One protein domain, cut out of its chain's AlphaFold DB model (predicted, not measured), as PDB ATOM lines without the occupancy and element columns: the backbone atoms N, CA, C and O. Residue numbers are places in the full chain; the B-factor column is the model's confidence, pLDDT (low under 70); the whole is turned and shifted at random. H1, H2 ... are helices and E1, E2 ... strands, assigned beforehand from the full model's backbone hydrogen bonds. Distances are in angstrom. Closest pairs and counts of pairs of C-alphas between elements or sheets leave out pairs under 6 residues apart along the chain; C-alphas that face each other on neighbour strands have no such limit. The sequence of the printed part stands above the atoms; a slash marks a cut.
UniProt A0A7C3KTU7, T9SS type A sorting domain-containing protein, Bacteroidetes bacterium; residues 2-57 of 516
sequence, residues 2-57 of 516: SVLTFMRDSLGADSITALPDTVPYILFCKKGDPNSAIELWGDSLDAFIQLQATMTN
ATOM      1  N   SER A   2     -17.349  44.801 285.760       81.19
ATOM      2  CA  SER A   2     -18.488  45.238 286.580       81.19
ATOM      3  C   SER A   2     -19.333  44.020 286.972       81.19
ATOM      4  O   SER A   2     -19.312  43.008 286.268       81.19
ATOM      5  N   VAL A   3     -20.076  44.102 288.080       79.19
ATOM      6  CA  VAL A   3     -20.984  43.025 288.526       79.19
ATOM      7  C   VAL A   3     -21.951  42.621 287.406       79.19
ATOM      8  O   VAL A   3     -22.137  41.434 287.165       79.19
ATOM      9  N   LEU A   4     -22.454  43.594 286.641       82.88
ATOM     10  CA  LEU A   4     -23.304  43.371 285.464       82.88
ATOM     11  C   LEU A   4     -22.598  42.575 284.358       82.88
ATOM     12  O   LEU A   4     -23.184  41.672 283.774       82.88
ATOM     13  N   THR A   5     -21.318  42.870 284.102       82.56
ATOM     14  CA  THR A   5     -20.524  42.122 283.109       82.56
ATOM     15  C   THR A   5     -20.346  40.669 283.547       82.56
ATOM     16  O   THR A   5     -20.435  39.764 282.730       82.56
ATOM     17  N   PHE A   6     -20.130  40.432 284.845       86.06
ATOM     18  CA  PHE A   6     -20.028  39.078 285.389       86.06
ATOM     19  C   PHE A   6     -21.361  38.320 285.317       86.06
ATOM     20  O   PHE A   6     -21.374  37.163 284.908       86.06
ATOM     21  N   MET A   7     -22.477  38.962 285.675       87.50
ATOM     22  CA  MET A   7     -23.805  38.347 285.600       87.50
ATOM     23  C   MET A   7     -24.169  37.949 284.163       87.50
ATOM     24  O   MET A   7     -24.580  36.814 283.943       87.50
ATOM     25  N   ARG A   8     -23.923  38.821 283.182       87.56
ATOM     26  CA  ARG A   8     -24.128  38.494 281.766       87.56
ATOM     27  C   ARG A   8     -23.193  37.372 281.303       87.56
ATOM     28  O   ARG A   8     -23.640  36.293 280.940       87.56
ATOM     29  N   ASP A   9     -21.882  37.593 281.388       84.62
ATOM     30  CA  ASP A   9     -20.906  36.730 280.704       84.62
ATOM     31  C   ASP A   9     -20.690  35.381 281.408       84.62
ATOM     32  O   ASP A   9     -20.287  34.409 280.774       84.62
ATOM     33  N   SER A  10     -20.889  35.313 282.730       87.56
ATOM     34  CA  SER A  10     -20.599  34.111 283.532       87.56
ATOM     35  C   SER A  10     -21.838  33.411 284.085       87.56
ATOM     36  O   SER A  10     -21.738  32.235 284.440       87.56
ATOM     37  N   LEU A  11     -22.975  34.108 284.195       91.31
ATOM     38  CA  LEU A  11     -24.217  33.560 284.753       91.31
ATOM     39  C   LEU A  11     -25.378  33.525 283.748       91.31
ATOM     40  O   LEU A  11     -26.431  33.024 284.119       91.31
ATOM     41  N   GLY A  12     -25.194  34.016 282.513       91.31
ATOM     42  CA  GLY A  12     -26.211  33.991 281.452       91.31
ATOM     43  C   GLY A  12     -27.355  34.992 281.632       91.31
ATOM     44  O   GLY A  12     -28.408  34.837 281.025       91.31
ATOM     45  N   ALA A  13     -27.174  35.995 282.495       91.62
ATOM     46  CA  ALA A  13     -28.160  37.044 282.737       91.62
ATOM     47  C   ALA A  13     -28.111  38.103 281.627       91.62
ATOM     48  O   ALA A  13     -27.547  39.186 281.810       91.62
ATOM     49  N   ASP A  14     -28.628  37.776 280.449       88.81
ATOM     50  CA  ASP A  14     -28.522  38.637 279.269       88.81
ATOM     51  C   ASP A  14     -29.451  39.858 279.358       88.81
ATOM     52  O   ASP A  14     -29.088  40.964 278.929       88.81
ATOM     53  N   SER A  15     -30.615  39.690 279.991       88.38
ATOM     54  CA  SER A  15     -31.657  40.720 280.086       88.38
ATOM     55  C   SER A  15     -31.231  41.895 280.970       88.38
ATOM     56  O   SER A  15     -31.603  43.038 280.701       88.38
ATOM     57  N   ILE A  16     -30.372  41.655 281.969       85.81
ATOM     58  CA  ILE A  16     -29.939  42.652 282.966       85.81
ATOM     59  C   ILE A  16     -29.273  43.904 282.371       85.81
ATOM     60  O   ILE A  16     -29.228  44.952 283.009       85.81
ATOM     61  N   THR A  17     -28.747  43.819 281.146       83.19
ATOM     62  CA  THR A  17     -28.085  44.954 280.482       83.19
ATOM     63  C   THR A  17     -29.049  45.949 279.840       83.19
ATOM     64  O   THR A  17     -28.651  47.079 279.564       83.19
ATOM     65  N   ALA A  18     -30.300  45.541 279.612       83.94
ATOM     66  CA  ALA A  18     -31.340  46.356 278.989       83.94
ATOM     67  C   ALA A  18     -32.373  46.895 279.996       83.94
ATOM     68  O   ALA A  18     -33.239  47.683 279.615       83.94
ATOM     69  N   LEU A  19     -32.300  46.472 281.261       86.44
ATOM     70  CA  LEU A  19     -33.261  46.849 282.295       86.44
ATOM     71  C   LEU A  19     -32.882  48.177 282.972       86.44
ATOM     72  O   LEU A  19     -31.695  48.442 283.181       86.44
ATOM     73  N   PRO A  20     -33.870  49.014 283.339       83.81
ATOM     74  CA  PRO A  20     -33.626  50.183 284.175       83.81
ATOM     75  C   PRO A  20     -33.230  49.755 285.597       83.81
ATOM     76  O   PRO A  20     -33.665  48.716 286.089       83.81
ATOM     77  N   ASP A  21     -32.455  50.581 286.300       81.25
ATOM     78  CA  ASP A  21     -32.020  50.341 287.688       81.25
ATOM     79  C   ASP A  21     -33.137  50.544 288.732       81.25
ATOM     80  O   ASP A  21     -32.892  50.539 289.939       81.25
ATOM     81  N   THR A  22     -34.372  50.706 288.260       88.00
ATOM     82  CA  THR A  22     -35.565  51.023 289.041       88.00
ATOM     83  C   THR A  22     -36.589  49.898 289.070       88.00
ATOM     84  O   THR A  22     -37.677  50.127 289.579       88.00
ATOM     85  N   VAL A  23     -36.305  48.709 288.530       92.31
ATOM     86  CA  VAL A  23     -37.243  47.572 288.586       92.31
ATOM     87  C   VAL A  23     -36.679  46.426 289.424       92.31
ATOM     88  O   VAL A  23     -35.471  46.174 289.398       92.31
ATOM     89  N   PRO A  24     -37.527  45.699 290.169       92.62
ATOM     90  CA  PRO A  24     -37.102  44.493 290.856       92.62
ATOM     91  C   PRO A  24     -36.718  43.423 289.829       92.62
ATOM     92  O   PRO A  24     -37.338  43.309 288.771       92.62
ATOM     93  N   TYR A  25     -35.692  42.635 290.143       92.69
ATOM     94  CA  TYR A  25     -35.121  41.625 289.253       92.69
ATOM     95  C   TYR A  25     -34.684  40.388 290.051       92.69
ATOM     96  O   TYR A  25     -34.081  40.511 291.119       92.69
ATOM     97  N   ILE A  26     -34.975  39.196 289.533       93.44
ATOM     98  CA  ILE A  26     -34.570  37.896 290.074       93.44
ATOM     99  C   ILE A  26     -33.814  37.132 288.983       93.44
ATOM    100  O   ILE A  26     -34.315  36.968 287.873       93.44
ATOM    101  N   LEU A  27     -32.638  36.610 289.334       92.81
ATOM    102  CA  LEU A  27     -31.860  35.672 288.525       92.81
ATOM    103  C   LEU A  27     -31.695  34.361 289.292       92.81
ATOM    104  O   LEU A  27     -31.203  34.359 290.422       92.81
ATOM    105  N   PHE A  28     -32.026  33.247 288.650       92.81
ATOM    106  CA  PHE A  28     -31.674  31.906 289.102       92.81
ATOM    107  C   PHE A  28     -30.821  31.224 288.036       92.81
ATOM    108  O   PHE A  28     -31.195  31.206 286.871       92.81
ATOM    109  N   CYS A  29     -29.669  30.671 288.409       91.88
ATOM    110  CA  CYS A  29     -28.795  29.967 287.475       91.88
ATOM    111  C   CYS A  29     -27.941  28.923 288.202       91.88
ATOM    112  O   CYS A  29     -27.692  29.003 289.409       91.88
ATOM    113  N   LYS A  30     -27.432  27.957 287.444       87.31
ATOM    114  CA  LYS A  30     -26.375  27.038 287.846       87.31
ATOM    115  C   LYS A  30     -25.022  27.652 287.489       87.31
ATOM    116  O   LYS A  30     -24.673  27.819 286.322       87.31
ATOM    117  N   LYS A  31     -24.215  27.953 288.508       85.38
ATOM    118  CA  LYS A  31     -22.857  28.485 288.324       85.38
ATOM    119  C   LYS A  31     -22.034  27.573 287.403       85.38
ATOM    120  O   LYS A  31     -21.895  26.383 287.676       85.38
ATOM    121  N   GLY A  32     -21.446  28.155 286.358       86.44
ATOM    122  CA  GLY A  32     -20.646  27.432 285.363       86.44
ATOM    123  C   GLY A  32     -21.442  26.891 284.171       86.44
ATOM    124  O   GLY A  32     -20.828  26.351 283.257       86.44
ATOM    125  N   ASP A  33     -22.765  27.067 284.152       88.88
ATOM    126  CA  ASP A  33     -23.625  26.769 283.005       88.88
ATOM    127  C   ASP A  33     -24.485  27.998 282.659       88.88
ATOM    128  O   ASP A  33     -25.600  28.135 283.166       88.88
ATOM    129  N   PRO A  34     -23.985  28.918 281.816       88.94
ATOM    130  CA  PRO A  34     -24.715  30.132 281.445       88.94
ATOM    131  C   PRO A  34     -26.083  29.865 280.798       88.94
ATOM    132  O   PRO A  34     -26.964  30.710 280.879       88.94
ATOM    133  N   ASN A  35     -26.315  28.682 280.217       90.50
ATOM    134  CA  ASN A  35     -27.603  28.346 279.596       90.50
ATOM    135  C   ASN A  35     -28.704  28.014 280.617       90.50
ATOM    136  O   ASN A  35     -29.856  27.820 280.242       90.50
ATOM    137  N   SER A  36     -28.356  27.907 281.900       90.25
ATOM    138  CA  SER A  36     -29.294  27.594 282.983       90.25
ATOM    139  C   SER A  36     -29.962  28.829 283.600       90.25
ATOM    140  O   SER A  36     -30.695  28.695 284.581       90.25
ATOM    141  N   ALA A  37     -29.671  30.020 283.073       93.12
ATOM    142  CA  ALA A  37     -30.202  31.277 283.573       93.12
ATOM    143  C   ALA A  37     -31.718  31.373 283.364       93.12
ATOM    144  O   ALA A  37     -32.232  31.192 282.263       93.12
ATOM    145  N   ILE A  38     -32.428  31.699 284.438       93.38
ATOM    146  CA  ILE A  38     -33.837  32.070 284.436       93.38
ATOM    147  C   ILE A  38     -33.909  33.466 285.041       93.38
ATOM    148  O   ILE A  38     -33.531  33.674 286.197       93.38
ATOM    149  N   GLU A  39     -34.377  34.417 284.245       93.19
ATOM    150  CA  GLU A  39     -34.494  35.825 284.612       93.19
ATOM    151  C   GLU A  39     -35.976  36.205 284.743       93.19
ATOM    152  O   GLU A  39     -36.796  35.824 283.907       93.19
ATOM    153  N   LEU A  40     -36.326  36.971 285.780       93.75
ATOM    154  CA  LEU A  40     -37.646  37.581 285.956       93.75
ATOM    155  C   LEU A  40     -37.477  39.017 286.451       93.75
ATOM    156  O   LEU A  40     -36.693  39.262 287.362       93.75
ATOM    157  N   TRP A  41     -38.232  39.962 285.898       93.62
ATOM    158  CA  TRP A  41     -38.200  41.364 286.317       93.62
ATOM    159  C   TRP A  41     -39.588  41.986 286.364       93.62
ATOM    160  O   TRP A  41     -40.515  41.525 285.701       93.62
ATOM    161  N   GLY A  42     -39.719  43.024 287.186       91.62
ATOM    162  CA  GLY A  42     -40.932  43.821 287.302       91.62
ATOM    163  C   GLY A  42     -41.087  44.821 286.158       91.62
ATOM    164  O   GLY A  42     -40.120  45.212 285.508       91.62
ATOM    165  N   ASP A  43     -42.318  45.269 285.939       90.31
ATOM    166  CA  ASP A  43     -42.664  46.342 285.000       90.31
ATOM    167  C   ASP A  43     -42.657  47.739 285.652       90.31
ATOM    168  O   ASP A  43     -42.781  48.755 284.966       90.31
ATOM    169  N   SER A  44     -42.497  47.804 286.976       91.00
ATOM    170  CA  SER A  44     -42.495  49.027 287.777       91.00
ATOM    171  C   SER A  44     -41.656  48.866 289.048       91.00
ATOM    172  O   SER A  44     -41.304  47.751 289.434       91.00
ATOM    173  N   LEU A  45     -41.343  49.988 289.706       89.88
ATOM    174  CA  LEU A  45     -40.514  50.029 290.918       89.88
ATOM    175  C   LEU A  45     -41.087  49.209 292.080       89.88
ATOM    176  O   LEU A  45     -40.330  48.579 292.812       89.88
ATOM    177  N   ASP A  46     -42.413  49.173 292.204       92.00
ATOM    178  CA  ASP A  46     -43.115  48.511 293.306       92.00
ATOM    179  C   ASP A  46     -43.665  47.122 292.916       92.00
ATOM    180  O   ASP A  46     -44.461  46.534 293.651       92.00
ATOM    181  N   ALA A  47     -43.273  46.588 291.753       92.50
ATOM    182  CA  ALA A  47     -43.768  45.306 291.263       92.50
ATOM    183  C   ALA A  47     -43.351  44.146 292.184       92.50
ATOM    184  O   ALA A  47     -42.171  43.890 292.417       92.50
ATOM    185  N   PHE A  48     -44.320  43.373 292.670       92.31
ATOM    186  CA  PHE A  48     -44.024  42.129 293.373       92.31
ATOM    187  C   PHE A  48     -43.782  41.009 292.356       92.31
ATOM    188  O   PHE A  48     -44.689  40.637 291.612       92.31
ATOM    189  N   ILE A  49     -42.567  40.460 292.333       93.50
ATOM    190  CA  ILE A  49     -42.182  39.373 291.426       93.50
ATOM    191  C   ILE A  49     -41.783  38.117 292.204       93.50
ATOM    192  O   ILE A  49     -41.142  38.192 293.250       93.50
ATOM    193  N   GLN A  50     -42.158  36.949 291.681       93.06
ATOM    194  CA  GLN A  50     -41.855  35.645 292.270       93.06
ATOM    195  C   GLN A  50     -41.412  34.672 291.176       93.06
ATOM    196  O   GLN A  50     -42.124  34.466 290.198       93.06
ATOM    197  N   LEU A  51     -40.252  34.041 291.369       91.12
ATOM    198  CA  LEU A  51     -39.697  33.034 290.468       91.12
ATOM    199  C   LEU A  51     -39.655  31.676 291.178       91.12
ATOM    200  O   LEU A  51     -39.151  31.571 292.295       91.12
ATOM    201  N   GLN A  52     -40.184  30.638 290.528       87.06
ATOM    202  CA  GLN A  52     -40.049  29.246 290.958       87.06
ATOM    203  C   GLN A  52     -39.081  28.530 290.016       87.06
ATOM    204  O   GLN A  52     -39.264  28.562 288.801       87.06
ATOM    205  N   ALA A  53     -38.060  27.878 290.570       84.62
ATOM    206  CA  ALA A  53     -37.089  27.101 289.807       84.62
ATOM    207  C   ALA A  53     -36.802  25.761 290.491       84.62
ATOM    208  O   ALA A  53     -36.864  25.646 291.714       84.62
ATOM    209  N   THR A  54     -36.483  24.743 289.689       79.00
ATOM    210  CA  THR A  54     -36.115  23.412 290.187       79.00
ATOM    211  C   THR A  54     -34.601  23.327 290.351       79.00
ATOM    212  O   THR A  54     -33.860  23.604 289.411       79.00
ATOM    213  N   MET A  55     -34.138  22.914 291.531       77.06
ATOM    214  CA  MET A  55     -32.724  22.658 291.805       77.06
ATOM    215  C   MET A  55     -32.505  21.158 292.007       77.06
ATOM    216  O   MET A  55     -33.093  20.559 292.904       77.06
ATOM    217  N   THR A  56     -31.644  20.550 291.192       71.19
ATOM    218  CA  THR A  56     -31.235  19.149 291.359       71.19
ATOM    219  C   THR A  56     -29.989  19.089 292.240       71.19
ATOM    220  O   THR A  56     -28.951  19.642 291.878       71.19
ATOM    221  N   ASN A  57     -30.093  18.422 293.390       68.31
ATOM    222  CA  ASN A  57     -28.990  18.147 294.310       68.31
ATOM    223  C   ASN A  57     -28.837  16.627 294.494       68.31
ATOM    224  O   ASN A  57     -29.805  15.887 294.329       68.31
TER     225      ASN A  57
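This is residues 2 to 57 of the 516 residues of the protein "T9SS type A sorting domain-containing protein" of Bacteroidetes bacterium (UniProt A0A7C3KTU7). A hairpin of two strands, E1 and E2, forms the middle of a flat domain; the short helix H1 packs near its turn on one side, and a long tail, residues 42 to 57, folds back past it on the other side. The printed part has 56 residues, with one named helix and two named strands in the order H1, E1, E2; the sheet E1 - E2 is antiparallel. The class is mixed, helices and strands, though under half of the residues are in named elements. The whole is only just compact, close to loose, with a radius of gyration of the C-alphas of 11.7 A, and spans 33 by 26 by 13 A.

Find C-alpha 25 at (-35.121, 41.625, 289.253); from there E1 runs through residues 25 to 30, 17.1 A long. E2, residues 33 to 41, covers 20.9 A and ends at C-alpha 41 at (-38.200, 41.364, 286.317). Look back to C-alpha 3 at (-20.984, 43.025, 288.526), where H1, residues 3 to 11, begins; it is 10.7 A long.

Look first at the hairpin: E1 and E2 are antiparallel at 163 degrees, with N 26 and O 40 at 2.8 A and N 38 and O 28 at 2.8 A, within hydrogen-bond range. E2 bends by 58 degrees at residue 36. H1 comes closest to E2 at the C-alphas of Leu 11 and Pro 34, 4.8 A apart. Its closest C-alphas to E1 are those of Leu 11 and Cys 29, 6.4 A. In H1 every O i to N i+4 pair is within hydrogen-bond range.

The two farthest C-alphas, of Ser 44 and Asn 57, are 34.3 A apart. The printed part has no cut. H1 to E1 is a long link of 13 residues; E1 to E2 is tight. Mean pLDDT of the printed part is 87.9; residue 57 is under 70.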